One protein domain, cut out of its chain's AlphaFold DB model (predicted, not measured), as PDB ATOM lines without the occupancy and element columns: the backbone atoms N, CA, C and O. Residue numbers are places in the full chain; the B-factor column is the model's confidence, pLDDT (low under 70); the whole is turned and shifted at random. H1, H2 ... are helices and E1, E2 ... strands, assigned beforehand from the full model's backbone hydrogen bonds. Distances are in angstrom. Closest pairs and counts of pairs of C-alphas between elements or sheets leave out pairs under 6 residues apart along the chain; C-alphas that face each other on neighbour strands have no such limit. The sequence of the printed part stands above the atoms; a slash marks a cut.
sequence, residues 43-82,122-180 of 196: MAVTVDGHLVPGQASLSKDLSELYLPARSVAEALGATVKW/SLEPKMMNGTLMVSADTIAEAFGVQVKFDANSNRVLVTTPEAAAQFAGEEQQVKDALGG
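This is residues 43 to 82 and 122 to 180 of the 196 residues of an uncharacterized protein of Paenibacillus sp. VKM B-2647 (UniProt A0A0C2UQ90). A strongly twisted sheet of seven strands is folded back on itself, with E5, E6 and E3 in one leaf, E1, E8 and E7 in the other and E2 as the hinge; two short helices, H1 and H2, pack on the same face of it. The longest helix, H3, leaves this body as an arm, and residues 168 to 180, of which 168 to 178 belong to H3, stick out. The printed part has 99 residues with three named helices and eight named strands, in the order E1 E2 E3 H1 E4 E5 E6 H2 E7 E8 H3, of mixed class. The sheet runs E5 E6 E3 E2 E1 E8 E7 and is mixed. The whole is only just compact, close to loose, with a radius of gyration of the C-alphas of 15.0 A, and spans 52 by 32 by 22 A.

E1, residues 43 to 47, forms a hairpin with E2, residues 50 to 58, where N 52 and O 45 are 3.0 A apart. E2 bends by 87 degrees at residue 53 and forms a hairpin with E3, residues 65 to 68, where N 66 and O 57 are 2.8 A apart. E1, E2 and E3 make a meander, each strand the antiparallel neighbour of the one before. H1, residues 69 to 75, is on the sheet, its C-alpha 71 lying 5.9 A from that of Pro 53 in E2. E4, residues 80 to 82, pairs with no named strand. E5, residues 126 to 128, forms a hairpin with E6, residues 131 to 135, with N 128 and O 131 at 2.9 A. E6 is antiparallel to E3, with N 67 and O 134 at 2.8 A. H2, residues 136 to 143, is on the same face as H1; the two are close but not clearly touching, the closest C-alphas being those of Ala 69 and Ile 139 at 7.6 A. E7, residues 146 to 150, forms a hairpin with E8, residues 155 to 159, with N 148 and O 157 at 2.8 A. E8 is parallel to E1 at 17 degrees, with N 156 and O 44 at 2.9 A. H3, residues 161 to 178, only grazes the sheet with its residues 161 to 167. In H1, H2 and H3 every O i to N i+4 pair is within hydrogen-bond range.

E1 begins at C-alpha 43, (-37.988, -36.431, 10.717). E2 measures 20.1 A from first to last C-alpha, and H3 25.9 A. H3 ends at C-alpha 178, (-42.741, -67.804, 18.365).

The C-alphas of Trp 82 and Gly 180, the two farthest apart, are 53.1 A apart. Residues 83 to 121 are not printed, and C-alphas 82 and 122 are 21.0 A apart across this cut. Of the links that are printed whole, none is long. The mean pLDDT of the printed part is 90.1; residues 178 and 180 are under 70.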
ATOM      1  N   MET A  43     -37.665 -35.027  10.422       91.81
ATOM      2  CA  MET A  43     -37.988 -36.431  10.717       91.81
ATOM      3  C   MET A  43     -38.695 -37.075   9.532       91.81
ATOM      4  O   MET A  43     -39.585 -36.478   8.926       91.81
ATOM      5  N   ALA A  44     -38.351 -38.322   9.221       94.12
ATOM      6  CA  ALA A  44     -39.058 -39.054   8.177       94.12
ATOM      7  C   ALA A  44     -40.502 -39.358   8.611       94.12
ATOM      8  O   ALA A  44     -40.753 -39.691   9.771       94.12
ATOM      9  N   VAL A  45     -41.444 -39.265   7.675       96.31
ATOM     10  CA  VAL A  45     -42.868 -39.536   7.918       96.31
ATOM     11  C   VAL A  45     -43.264 -40.813   7.195       96.31
ATOM     12  O   VAL A  45     -42.934 -40.990   6.021       96.31
ATOM     13  N   THR A  46     -43.978 -41.700   7.881       96.69
ATOM     14  CA  THR A  46     -44.615 -42.863   7.266       96.69
ATOM     15  C   THR A  46     -46.125 -42.810   7.445       96.69
ATOM     16  O   THR A  46     -46.609 -42.400   8.496       96.69
ATOM     17  N   VAL A  47     -46.865 -43.238   6.426       97.31
ATOM     18  CA  VAL A  47     -48.316 -43.449   6.463       97.31
ATOM     19  C   VAL A  47     -48.556 -44.932   6.225       97.31
ATOM     20  O   VAL A  47     -48.105 -45.468   5.217       97.31
ATOM     21  N   ASP A  48     -49.163 -45.615   7.193       95.50
ATOM     22  CA  ASP A  48     -49.431 -47.062   7.157       95.50
ATOM     23  C   ASP A  48     -48.189 -47.912   6.826       95.50
ATOM     24  O   ASP A  48     -48.256 -48.947   6.176       95.50
ATOM     25  N   GLY A  49     -47.015 -47.459   7.282       92.19
ATOM     26  CA  GLY A  49     -45.723 -48.117   7.041       92.19
ATOM     27  C   GLY A  49     -44.993 -47.664   5.771       92.19
ATOM     28  O   GLY A  49     -43.809 -47.964   5.612       92.19
ATOM     29  N   HIS A  50     -45.632 -46.874   4.907       93.50
ATOM     30  CA  HIS A  50     -45.045 -46.370   3.666       93.50
ATOM     31  C   HIS A  50     -44.410 -44.994   3.868       93.50
ATOM     32  O   HIS A  50     -45.032 -44.094   4.423       93.50
ATOM     33  N   LEU A  51     -43.170 -44.812   3.409       93.94
ATOM     34  CA  LEU A  51     -42.480 -43.522   3.466       93.94
ATOM     35  C   LEU A  51     -43.171 -42.507   2.548       93.94
ATOM     36  O   LEU A  51     -43.367 -42.789   1.365       93.94
ATOM     37  N   VAL A  52     -43.476 -41.320   3.075       94.81
ATOM     38  CA  VAL A  52     -44.054 -40.224   2.285       94.81
ATOM     39  C   VAL A  52     -43.015 -39.140   1.981       94.81
ATOM     40  O   VAL A  52     -42.080 -38.953   2.763       94.81
ATOM     41  N   PRO A  53     -43.152 -38.402   0.862       92.44
ATOM     42  CA  PRO A  53     -42.272 -37.281   0.554       92.44
ATOM     43  C   PRO A  53     -42.373 -36.151   1.583       92.44
ATOM     44  O   PRO A  53     -43.458 -35.801   2.048       92.44
ATOM     45  N   GLY A  54     -41.244 -35.504   1.861       89.88
ATOM     46  CA  GLY A  54     -41.156 -34.434   2.851       89.88
ATOM     47  C   GLY A  54     -40.773 -34.948   4.236       89.88
ATOM     48  O   GLY A  54     -40.555 -36.138   4.452       89.88
ATOM     49  N   GLN A  55     -40.621 -34.017   5.170       93.50
ATOM     50  CA  GLN A  55     -40.143 -34.304   6.517       93.50
ATOM     51  C   GLN A  55     -41.067 -33.631   7.527       93.50
ATOM     52  O   GLN A  55     -41.555 -32.526   7.287       93.50
ATOM     53  N   ALA A  56     -41.321 -34.305   8.645       93.50
ATOM     54  CA  ALA A  56     -41.935 -33.673   9.798       93.50
ATOM     55  C   ALA A  56     -40.954 -32.672  10.406       93.50
ATOM     56  O   ALA A  56     -39.739 -32.804  10.248       93.50
ATOM     57  N   SER A  57     -41.497 -31.718  11.148       92.38
ATOM     58  CA  SER A  57     -40.712 -30.819  11.980       92.38
ATOM     59  C   SER A  57     -41.263 -30.837  13.393       92.38
ATOM     60  O   SER A  57     -42.472 -30.718  13.597       92.38
ATOM     61  N   LEU A  58     -40.374 -30.993  14.365       90.31
ATOM     62  CA  LEU A  58     -40.702 -30.943  15.781       90.31
ATOM     63  C   LEU A  58     -40.152 -29.643  16.378       90.31
ATOM     64  O   LEU A  58     -38.987 -29.304  16.163       90.31
ATOM     65  N   SER A  59     -40.983 -28.903  17.117       84.31
ATOM     66  CA  SER A  59     -40.537 -27.694  17.820       84.31
ATOM     67  C   SER A  59     -39.438 -28.016  18.841       84.31
ATOM     68  O   SER A  59     -39.342 -29.132  19.352       84.31
ATOM     69  N   LYS A  60     -38.604 -27.018  19.163       80.50
ATOM     70  CA  LYS A  60     -37.420 -27.165  20.038       80.50
ATOM     71  C   LYS A  60     -37.742 -27.694  21.438       80.50
ATOM     72  O   LYS A  60     -36.906 -28.331  22.067       80.50
ATOM     73  N   ASP A  61     -38.939 -27.415  21.935       82.31
ATOM     74  CA  ASP A  61     -39.463 -27.876  23.219       82.31
ATOM     75  C   ASP A  61     -40.240 -29.205  23.115       82.31
ATOM     76  O   ASP A  61     -40.840 -29.650  24.092       82.31
ATOM     77  N   LEU A  62     -40.209 -29.851  21.942       78.81
ATOM     78  CA  LEU A  62     -40.823 -31.146  21.624       78.81
ATOM     79  C   LEU A  62     -42.345 -31.198  21.845       78.81
ATOM     80  O   LEU A  62     -42.915 -32.282  21.979       78.81
ATOM     81  N   SER A  63     -43.006 -30.040  21.905       84.81
ATOM     82  CA  SER A  63     -44.438 -29.949  22.208       84.81
ATOM     83  C   SER A  63     -45.320 -29.839  20.966       84.81
ATOM     84  O   SER A  63     -46.487 -30.226  21.013       84.81
ATOM     85  N   GLU A  64     -44.763 -29.364  19.851       89.62
ATOM     86  CA  GLU A  64     -45.490 -29.155  18.604       89.62
ATOM     87  C   GLU A  64     -44.870 -29.979  17.480       89.62
ATOM     88  O   GLU A  64     -43.735 -29.740  17.063       89.62
ATOM     89  N   LEU A  65     -45.635 -30.935  16.965       93.25
ATOM     90  CA  LEU A  65     -45.250 -31.726  15.808       93.25
ATOM     91  C   LEU A  65     -46.002 -31.225  14.580       93.25
ATOM     92  O   LEU A  65     -47.231 -31.163  14.587       93.25
ATOM     93  N   TYR A  66     -45.269 -30.910  13.520       94.69
ATOM     94  CA  TYR A  66     -45.810 -30.485  12.238       94.69
ATOM     95  C   TYR A  66     -45.498 -31.511  11.152       94.69
ATOM     96  O   TYR A  66     -44.407 -32.080  11.114       94.69
ATOM     97  N   LEU A  67     -46.439 -31.703  10.233       96.06
ATOM     98  CA  LEU A  67     -46.338 -32.643   9.122       96.06
ATOM     99  C   LEU A  67     -46.560 -31.945   7.775       96.06
ATOM    100  O   LEU A  67     -47.315 -30.968   7.713       96.06
ATOM    101  N   PRO A  68     -45.957 -32.470   6.689       96.56
ATOM    102  CA  PRO A  68     -46.186 -31.979   5.337       96.56
ATOM    103  C   PRO A  68     -47.613 -32.331   4.904       96.56
ATOM    104  O   PRO A  68     -47.903 -33.461   4.507       96.56
ATOM    105  N   ALA A  69     -48.518 -31.356   4.996       96.12
ATOM    106  CA  ALA A  69     -49.956 -31.600   4.912       96.12
ATOM    107  C   ALA A  69     -50.379 -32.234   3.582       96.12
ATOM    108  O   ALA A  69     -51.173 -33.170   3.581       96.12
ATOM    109  N   ARG A  70     -49.804 -31.768   2.463       96.44
ATOM    110  CA  ARG A  70     -50.077 -32.326   1.130       96.44
ATOM    111  C   ARG A  70     -49.678 -33.796   1.052       96.44
ATOM    112  O   ARG A  70     -50.530 -34.626   0.771       96.44
ATOM    113  N   SER A  71     -48.413 -34.111   1.331       96.44
ATOM    114  CA  SER A  71     -47.889 -35.470   1.179       96.44
ATOM    115  C   SER A  71     -48.628 -36.475   2.056       96.44
ATOM    116  O   SER A  71     -48.903 -37.588   1.621       96.44
ATOM    117  N   VAL A  72     -48.958 -36.088   3.294       97.44
ATOM    118  CA  VAL A  72     -49.706 -36.959   4.207       97.44
ATOM    119  C   VAL A  72     -51.142 -37.150   3.723       97.44
ATOM    120  O   VAL A  72     -51.616 -38.278   3.706       97.44
ATOM    121  N   ALA A  73     -51.820 -36.087   3.282       97.12
ATOM    122  CA  ALA A  73     -53.178 -36.188   2.752       97.12
ATOM    123  C   ALA A  73     -53.250 -37.078   1.498       97.12
ATOM    124  O   ALA A  73     -54.110 -37.951   1.419       97.12
ATOM    125  N   GLU A  74     -52.322 -36.909   0.554       97.19
ATOM    126  CA  GLU A  74     -52.237 -37.736  -0.659       97.19
ATOM    127  C   GLU A  74     -51.957 -39.207  -0.328       97.19
ATOM    128  O   GLU A  74     -52.580 -40.102  -0.895       97.19
ATOM    129  N   ALA A  75     -51.062 -39.473   0.629       96.62
ATOM    130  CA  ALA A  75     -50.773 -40.831   1.084       96.62
ATOM    131  C   ALA A  75     -51.956 -41.488   1.814       96.62
ATOM    132  O   ALA A  75     -52.097 -42.706   1.769       96.62
ATOM    133  N   LEU A  76     -52.830 -40.691   2.434       96.31
ATOM    134  CA  LEU A  76     -54.113 -41.136   2.989       96.31
ATOM    135  C   LEU A  76     -55.212 -41.280   1.918       96.31
ATOM    136  O   LEU A  76     -56.361 -41.569   2.248       96.31
ATOM    137  N   GLY A  77     -54.875 -41.090   0.638       95.19
ATOM    138  CA  GLY A  77     -55.781 -41.269  -0.496       95.19
ATOM    139  C   GLY A  77     -56.646 -40.052  -0.830       95.19
ATOM    140  O   GLY A  77     -57.550 -40.174  -1.657       95.19
ATOM    141  N   ALA A  78     -56.395 -38.893  -0.219       96.44
ATOM    142  CA  ALA A  78     -57.133 -37.671  -0.518       96.44
ATOM    143  C   ALA A  78     -56.584 -36.952  -1.756       96.44
ATOM    144  O   ALA A  78     -55.390 -36.994  -2.062       96.44
ATOM    145  N   THR A  79     -57.455 -36.224  -2.449       96.38
ATOM    146  CA  THR A  79     -57.047 -35.317  -3.529       96.38
ATOM    147  C   THR A  79     -56.679 -33.963  -2.949       96.38
ATOM    148  O   THR A  79     -57.432 -33.411  -2.150       96.38
ATOM    149  N   VAL A  80     -55.552 -33.390  -3.376       96.19
ATOM    150  CA  VAL A  80     -55.067 -32.108  -2.860       96.19
ATOM    151  C   VAL A  80     -54.891 -31.086  -3.985       96.19
ATOM    152  O   VAL A  80     -54.272 -31.367  -5.007       96.19
ATOM    153  N   LYS A  81     -55.392 -29.865  -3.776       95.06
ATOM    154  CA  LYS A  81     -55.206 -28.697  -4.650       95.06
ATOM    155  C   LYS A  81     -54.681 -27.523  -3.824       95.06
ATOM    156  O   LYS A  81     -55.084 -27.327  -2.683       95.06
ATOM    157  N   TRP A  82     -53.767 -26.740  -4.388       92.81
ATOM    158  CA  TRP A  82     -53.344 -25.470  -3.792       92.81
ATOM    159  C   TRP A  82     -54.014 -24.308  -4.511       92.81
ATOM    160  O   TRP A  82     -53.913 -24.200  -5.733       92.81
ATOM    161  N   SER A 122     -55.342 -26.341  15.833       77.69
ATOM    162  CA  SER A 122     -54.886 -25.975  17.183       77.69
ATOM    163  C   SER A 122     -53.597 -25.148  17.177       77.69
ATOM    164  O   SER A 122     -53.336 -24.412  18.126       77.69
ATOM    165  N   LEU A 123     -52.790 -25.293  16.123       87.69
ATOM    166  CA  LEU A 123     -51.579 -24.523  15.863       87.69
ATOM    167  C   LEU A 123     -51.651 -23.966  14.448       87.69
ATOM    168  O   LEU A 123     -52.087 -24.663  13.530       87.69
ATOM    169  N   GLU A 124     -51.204 -22.729  14.269       87.94
ATOM    170  CA  GLU A 124     -51.275 -22.057  12.976       87.94
ATOM    171  C   GLU A 124     -50.469 -22.831  11.914       87.94
ATOM    172  O   GLU A 124     -49.290 -23.140  12.131       87.94
ATOM    173  N   PRO A 125     -51.076 -23.165  10.759       91.69
ATOM    174  CA  PRO A 125     -50.347 -23.739   9.644       91.69
ATOM    175  C   PRO A 125     -49.268 -22.767   9.178       91.69
ATOM    176  O   PRO A 125     -49.477 -21.553   9.137       91.69
ATOM    177  N   LYS A 126     -48.107 -23.294   8.797       90.19
ATOM    178  CA  LYS A 126     -46.962 -22.468   8.399       90.19
ATOM    179  C   LYS A 126     -46.277 -23.011   7.162       90.19
ATOM    180  O   LYS A 126     -46.189 -24.217   6.962       90.19
ATOM    181  N   MET A 127     -45.760 -22.108   6.342       90.00
ATOM    182  CA  MET A 127     -44.922 -22.478   5.208       90.00
ATOM    183  C   MET A 127     -43.484 -22.669   5.687       90.00
ATOM    184  O   MET A 127     -42.889 -21.752   6.248       90.00
ATOM    185  N   MET A 128     -42.916 -23.849   5.446       89.50
ATOM    186  CA  MET A 128     -41.504 -24.149   5.691       89.50
ATOM    187  C   MET A 128     -40.907 -24.731   4.413       89.50
ATOM    188  O   MET A 128     -41.392 -25.740   3.910       89.50
ATOM    189  N   ASN A 129     -39.887 -24.071   3.857       87.38
ATOM    190  CA  ASN A 129     -39.197 -24.493   2.629       87.38
ATOM    191  C   ASN A 129     -40.162 -24.823   1.466       87.38
ATOM    192  O   ASN A 129     -40.027 -25.838   0.790       87.38
ATOM    193  N   GLY A 130     -41.192 -23.990   1.267       88.75
ATOM    194  CA  GLY A 130     -42.204 -24.188   0.217       88.75
ATOM    195  C   GLY A 130     -43.229 -25.295   0.496       88.75
ATOM    196  O   GLY A 130     -44.108 -25.532  -0.329       88.75
ATOM    197  N   THR A 131     -43.162 -25.941   1.660       92.06
ATOM    198  CA  THR A 131     -44.107 -26.973   2.099       92.06
ATOM    199  C   THR A 131     -45.046 -26.406   3.156       92.06
ATOM    200  O   THR A 131     -44.601 -25.774   4.115       92.06
ATOM    201  N   LEU A 132     -46.350 -26.642   2.997       94.56
ATOM    202  CA  LEU A 132     -47.320 -26.310   4.033       94.56
ATOM    203  C   LEU A 132     -47.245 -27.340   5.162       94.56
ATOM    204  O   LEU A 132     -47.559 -28.519   4.972       94.56
ATOM    205  N   MET A 133     -46.853 -26.862   6.334       94.75
ATOM    206  CA  MET A 133     -46.729 -27.627   7.559       94.75
ATOM    207  C   MET A 133     -47.967 -27.408   8.424       94.75
ATOM    208  O   MET A 133     -48.292 -26.277   8.788       94.75
ATOM    209  N   VAL A 134     -48.649 -28.498   8.764       94.94
ATOM    210  CA  VAL A 134     -49.854 -28.500   9.607       94.94
ATOM    211  C   VAL A 134     -49.590 -29.366  10.825       94.94
ATOM    212  O   VAL A 134     -48.848 -30.343  10.743       94.94
ATOM    213  N   SER A 135     -50.170 -29.002  11.968       94.94
ATOM    214  CA  SER A 135     -49.965 -29.776  13.190       94.94
ATOM    215  C   SER A 135     -50.435 -31.225  13.038       94.94
ATOM    216  O   SER A 135     -51.465 -31.508  12.416       94.94
ATOM    217  N   ALA A 136     -49.684 -32.142  13.642       94.94
ATOM    218  CA  ALA A 136     -50.027 -33.554  13.706       94.94
ATOM    219  C   ALA A 136     -51.410 -33.777  14.330       94.94
ATOM    220  O   ALA A 136     -52.158 -34.611  13.833       94.94
ATOM    221  N   ASP A 137     -51.771 -32.998  15.356       93.88
ATOM    222  CA  ASP A 137     -53.094 -33.033  15.990       93.88
ATOM    223  C   ASP A 137     -54.214 -32.722  14.996       93.88
ATOM    224  O   ASP A 137     -55.203 -33.448  14.923       93.88
ATOM    225  N   THR A 138     -54.056 -31.665  14.193       93.88
ATOM    226  CA  THR A 138     -55.055 -31.292  13.185       93.88
ATOM    227  C   THR A 138     -55.219 -32.379  12.131       93.88
ATOM    228  O   THR A 138     -56.345 -32.687  11.751       93.88
ATOM    229  N   ILE A 139     -54.122 -32.976  11.661       95.12
ATOM    230  CA  ILE A 139     -54.186 -34.066  10.678       95.12
ATOM    231  C   ILE A 139     -54.825 -35.313  11.297       95.12
ATOM    232  O   ILE A 139     -55.700 -35.916  10.680       95.12
ATOM    233  N   ALA A 140     -54.438 -35.671  12.523       95.31
ATOM    234  CA  ALA A 140     -55.026 -36.783  13.262       95.31
ATOM    235  C   ALA A 140     -56.544 -36.620  13.406       95.31
ATOM    236  O   ALA A 140     -57.298 -37.549  13.129       95.31
ATOM    237  N   GLU A 141     -56.994 -35.423  13.785       94.19
ATOM    238  CA  GLU A 141     -58.411 -35.108  13.954       94.19
ATOM    239  C   GLU A 141     -59.171 -35.107  12.623       94.19
ATOM    240  O   GLU A 141     -60.221 -35.739  12.522       94.19
ATOM    241  N   ALA A 142     -58.632 -34.453  11.590       93.19
ATOM    242  CA  ALA A 142     -59.298 -34.337  10.296       93.19
ATOM    243  C   ALA A 142     -59.450 -35.696   9.592       93.19
ATOM    244  O   ALA A 142     -60.502 -35.993   9.025       93.19
ATOM    245  N   PHE A 143     -58.418 -36.539   9.637       94.88
ATOM    246  CA  PHE A 143     -58.419 -37.830   8.945       94.88
ATOM    247  C   PHE A 143     -58.832 -39.010   9.833       94.88
ATOM    248  O   PHE A 143     -58.990 -40.116   9.326       94.88
ATOM    249  N   GLY A 144     -59.022 -38.801  11.140       95.19
ATOM    250  CA  GLY A 144     -59.327 -39.882  12.081       95.19
ATOM    251  C   GLY A 144     -58.178 -40.885  12.241       95.19
ATOM    252  O   GLY A 144     -58.417 -42.064  12.498       95.19
ATOM    253  N   VAL A 145     -56.935 -40.429  12.064       96.62
ATOM    254  CA  VAL A 145     -55.724 -41.263  12.102       96.62
ATOM    255  C   VAL A 145     -54.974 -41.102  13.416       96.62
ATOM    256  O   VAL A 145     -55.105 -40.103  14.124       96.62
ATOM    257  N   GLN A 146     -54.143 -42.085  13.746       95.81
ATOM    258  CA  GLN A 146     -53.221 -42.001  14.872       95.81
ATOM    259  C   GLN A 146     -51.879 -41.456  14.399       95.81
ATOM    260  O   GLN A 146     -51.326 -41.948  13.421       95.81
ATOM    261  N   VAL A 147     -51.334 -40.471  15.113       95.12
ATOM    262  CA  VAL A 147     -49.986 -39.952  14.858       95.12
ATOM    263  C   VAL A 147     -49.109 -40.207  16.075       95.12
ATOM    264  O   VAL A 147     -49.439 -39.804  17.192       95.12
ATOM    265  N   LYS A 148     -47.977 -40.876  15.865       93.38
ATOM    266  CA  LYS A 148     -46.999 -41.202  16.903       93.38
ATOM    267  C   LYS A 148     -45.608 -40.791  16.451       93.38
ATOM    268  O   LYS A 148     -45.179 -41.131  15.356       93.38
ATOM    269  N   PHE A 149     -44.872 -40.124  17.329       92.06
ATOM    270  CA  PHE A 149     -43.437 -39.942  17.152       92.06
ATOM    271  C   PHE A 149     -42.669 -41.115  17.778       92.06
ATOM    272  O   PHE A 149     -42.868 -41.446  18.951       92.06
ATOM    273  N   ASP A 150     -41.794 -41.739  16.993       89.88
ATOM    274  CA  ASP A 150     -40.806 -42.712  17.444       89.88
ATOM    275  C   ASP A 150     -39.420 -42.063  17.518       89.88
ATOM    276  O   ASP A 150     -38.759 -41.820  16.504       89.88
ATOM    277  N   ALA A 151     -38.984 -41.784  18.747       87.06
ATOM    278  CA  ALA A 151     -37.699 -41.147  19.016       87.06
ATOM    279  C   ALA A 151     -36.499 -42.057  18.709       87.06
ATOM    280  O   ALA A 151     -35.427 -41.553  18.390       87.06
ATOM    281  N   ASN A 152     -36.673 -43.382  18.770       87.62
ATOM    282  CA  ASN A 152     -35.595 -44.339  18.507       87.62
ATOM    283  C   ASN A 152     -35.178 -44.313  17.033       87.62
ATOM    284  O   ASN A 152     -33.994 -44.382  16.713       87.62
ATOM    285  N   SER A 153     -36.160 -44.204  16.141       86.50
ATOM    286  CA  SER A 153     -35.969 -44.243  14.690       86.50
ATOM    287  C   SER A 153     -35.999 -42.857  14.049       86.50
ATOM    288  O   SER A 153     -35.854 -42.761  12.831       86.50
ATOM    289  N   ASN A 154     -36.220 -41.806  14.846       89.06
ATOM    290  CA  ASN A 154     -36.462 -40.432  14.409       89.06
ATOM    291  C   ASN A 154     -37.538 -40.339  13.305       89.06
ATOM    292  O   ASN A 154     -37.321 -39.764  12.234       89.06
ATOM    293  N   ARG A 155     -38.696 -40.971  13.547       92.88
ATOM    294  CA  ARG A 155     -39.790 -41.090  12.567       92.88
ATOM    295  C   ARG A 155     -41.135 -40.720  13.153       92.88
ATOM    296  O   ARG A 155     -41.433 -41.046  14.298       92.88
ATOM    297  N   VAL A 156     -41.979 -40.111  12.333       95.94
ATOM    298  CA  VAL A 156     -43.402 -39.964  12.632       95.94
ATOM    299  C   VAL A 156     -44.172 -41.057  11.912       95.94
ATOM    300  O   VAL A 156     -44.074 -41.185  10.696       95.94
ATOM    301  N   LEU A 157     -44.950 -41.814  12.675       95.75
ATOM    302  CA  LEU A 157     -45.853 -42.839  12.188       95.75
ATOM    303  C   LEU A 157     -47.263 -42.266  12.177       95.75
ATOM    304  O   LEU A 157     -47.788 -41.884  13.223       95.75
ATOM    305  N   VAL A 158     -47.859 -42.217  10.998       96.81
ATOM    306  CA  VAL A 158     -49.276 -41.948  10.789       96.81
ATOM    307  C   VAL A 158     -49.931 -43.285  10.465       96.81
ATOM    308  O   VAL A 158     -49.466 -44.005   9.583       96.81
ATOM    309  N   THR A 159     -50.968 -43.654  11.208       97.00
ATOM    310  CA  THR A 159     -51.593 -44.974  11.103       97.00
ATOM    311  C   THR A 159     -53.106 -44.843  11.046       97.00
ATOM    312  O   THR A 159     -53.724 -44.284  11.960       97.00
ATOM    313  N   THR A 160     -53.704 -45.376   9.989       96.06
ATOM    314  CA  THR A 160     -55.153 -45.519   9.853       96.06
ATOM    315  C   THR A 160     -55.688 -46.571  10.831       96.06
ATOM    316  O   THR A 160     -54.954 -47.478  11.242       96.06
ATOM    317  N   PRO A 161     -56.958 -46.483  11.260       94.00
ATOM    318  CA  PRO A 161     -57.575 -47.519  12.092       94.00
ATOM    319  C   PRO A 161     -57.477 -48.924  11.478       94.00
ATOM    320  O   PRO A 161     -57.254 -49.902  12.194       94.00
ATOM    321  N   GLU A 162     -57.606 -49.020  10.158       91.62
ATOM    322  CA  GLU A 162     -57.511 -50.252   9.385       91.62
ATOM    323  C   GLU A 162     -56.104 -50.847   9.457       91.62
ATOM    324  O   GLU A 162     -55.955 -52.016   9.817       91.62
ATOM    325  N   ALA A 163     -55.071 -50.041   9.194       90.56
ATOM    326  CA  ALA A 163     -53.686 -50.486   9.312       90.56
ATOM    327  C   ALA A 163     -53.337 -50.858  10.760       90.56
ATOM    328  O   ALA A 163     -52.698 -51.879  11.002       90.56
ATOM    329  N   ALA A 164     -53.825 -50.103  11.750       89.56
ATOM    330  CA  ALA A 164     -53.633 -50.441  13.160       89.56
ATOM    331  C   ALA A 164     -54.212 -51.826  13.508       89.56
ATOM    332  O   ALA A 164     -53.578 -52.594  14.236       89.56
ATOM    333  N   ALA A 165     -55.391 -52.163  12.979       88.44
ATOM    334  CA  ALA A 165     -56.001 -53.477  13.169       88.44
ATOM    335  C   ALA A 165     -55.204 -54.595  12.473       88.44
ATOM    336  O   ALA A 165     -55.033 -55.672  13.050       88.44
ATOM    337  N   GLN A 166     -54.687 -54.335  11.269       85.44
ATOM    338  CA  GLN A 166     -53.830 -55.272  10.538       85.44
ATOM    339  C   GLN A 166     -52.534 -55.557  11.305       85.44
ATOM    340  O   GLN A 166     -52.269 -56.715  11.632       85.44
ATOM    341  N   PHE A 167     -51.806 -54.513  11.713       86.81
ATOM    342  CA  PHE A 167     -50.556 -54.652  12.462       86.81
ATOM    343  C   PHE A 167     -50.746 -55.398  13.787       86.81
ATOM    344  O   PHE A 167     -49.918 -56.233  14.153       86.81
ATOM    345  N   ALA A 168     -51.851 -55.155  14.500       84.00
ATOM    346  CA  ALA A 168     -52.168 -55.890  15.724       84.00
ATOM    347  C   ALA A 168     -52.416 -57.388  15.459       84.00
ATOM    348  O   ALA A 168     -51.974 -58.241  16.233       84.00
ATOM    349  N   GLY A 169     -53.092 -57.719  14.355       79.88
ATOM    350  CA  GLY A 169     -53.307 -59.104  13.935       79.88
ATOM    351  C   GLY A 169     -52.011 -59.809  13.530       79.88
ATOM    352  O   GLY A 169     -51.809 -60.976  13.868       79.88
ATOM    353  N   GLU A 170     -51.114 -59.121  12.831       80.75
ATOM    354  CA  GLU A 170     -49.795 -59.648  12.458       80.75
ATOM    355  C   GLU A 170     -48.899 -59.865  13.680       80.75
ATOM    356  O   GLU A 170     -48.282 -60.923  13.812       80.75
ATOM    357  N   GLU A 171     -48.876 -58.921  14.625       78.56
ATOM    358  CA  GLU A 171     -48.108 -59.063  15.865       78.56
ATOM    359  C   GLU A 171     -48.560 -60.294  16.662       78.56
ATOM    360  O   GLU A 171     -47.728 -61.045  17.179       78.56
ATOM    361  N   GLN A 172     -49.871 -60.538  16.727       72.88
ATOM    362  CA  GLN A 172     -50.409 -61.719  17.394       72.88
ATOM    363  C   GLN A 172     -49.979 -63.013  16.688       72.88
ATOM    364  O   GLN A 172     -49.524 -63.942  17.351       72.88
ATOM    365  N   GLN A 173     -50.022 -63.055  15.355       70.81
ATOM    366  CA  GLN A 173     -49.558 -64.213  14.581       70.81
ATOM    367  C   GLN A 173     -48.065 -64.495  14.788       70.81
ATOM    368  O   GLN A 173     -47.668 -65.652  14.943       70.81
ATOM    369  N   VAL A 174     -47.229 -63.455  14.845       75.75
ATOM    370  CA  VAL A 174     -45.794 -63.602  15.139       75.75
ATOM    371  C   VAL A 174     -45.585 -64.129  16.559       75.75
ATOM    372  O   VAL A 174     -44.783 -65.042  16.762       75.75
ATOM    373  N   LYS A 175     -46.331 -63.615  17.544       73.81
ATOM    374  CA  LYS A 175     -46.287 -64.107  18.931       73.81
ATOM    375  C   LYS A 175     -46.716 -65.568  19.036       73.81
ATOM    376  O   LYS A 175     -46.053 -66.332  19.731       73.81
ATOM    377  N   ASP A 176     -47.758 -65.975  18.320       74.69
ATOM    378  CA  ASP A 176     -48.248 -67.357  18.323       74.69
ATOM    379  C   ASP A 176     -47.272 -68.318  17.626       74.69
ATOM    380  O   ASP A 176     -47.071 -69.447  18.092       74.69
ATOM    381  N   ALA A 177     -46.612 -67.868  16.553       70.94
ATOM    382  CA  ALA A 177     -45.563 -68.622  15.868       70.94
ATOM    383  C   ALA A 177     -44.321 -68.809  16.754       70.94
ATOM    384  O   ALA A 177     -43.806 -69.922  16.869       70.94
ATOM    385  N   LEU A 178     -43.870 -67.748  17.430       68.62
ATOM    386  CA  LEU A 178     -42.741 -67.804  18.365       68.62
ATOM    387  C   LEU A 178     -43.087 -68.554  19.661       68.62
ATOM    388  O   LEU A 178     -42.223 -69.202  20.249       68.62
ATOM    389  N   GLY A 179     -44.349 -68.501  20.092       72.62
ATOM    390  CA  GLY A 179     -44.884 -69.219  21.250       72.62
ATOM    391  C   GLY A 179     -45.219 -70.690  20.983       72.62
ATOM    392  O   GLY A 179     -45.648 -71.390  21.898       72.62
ATOM    393  N   GLY A 180     -45.038 -71.174  19.750       61.03
ATOM    394  CA  GLY A 180     -45.245 -72.576  19.382       61.03
ATOM    395  C   GLY A 180     -46.708 -73.032  19.344       61.03
ATOM    396  O   GLY A 180     -46.965 -74.230  19.240       61.03
TER     397      GLY A 180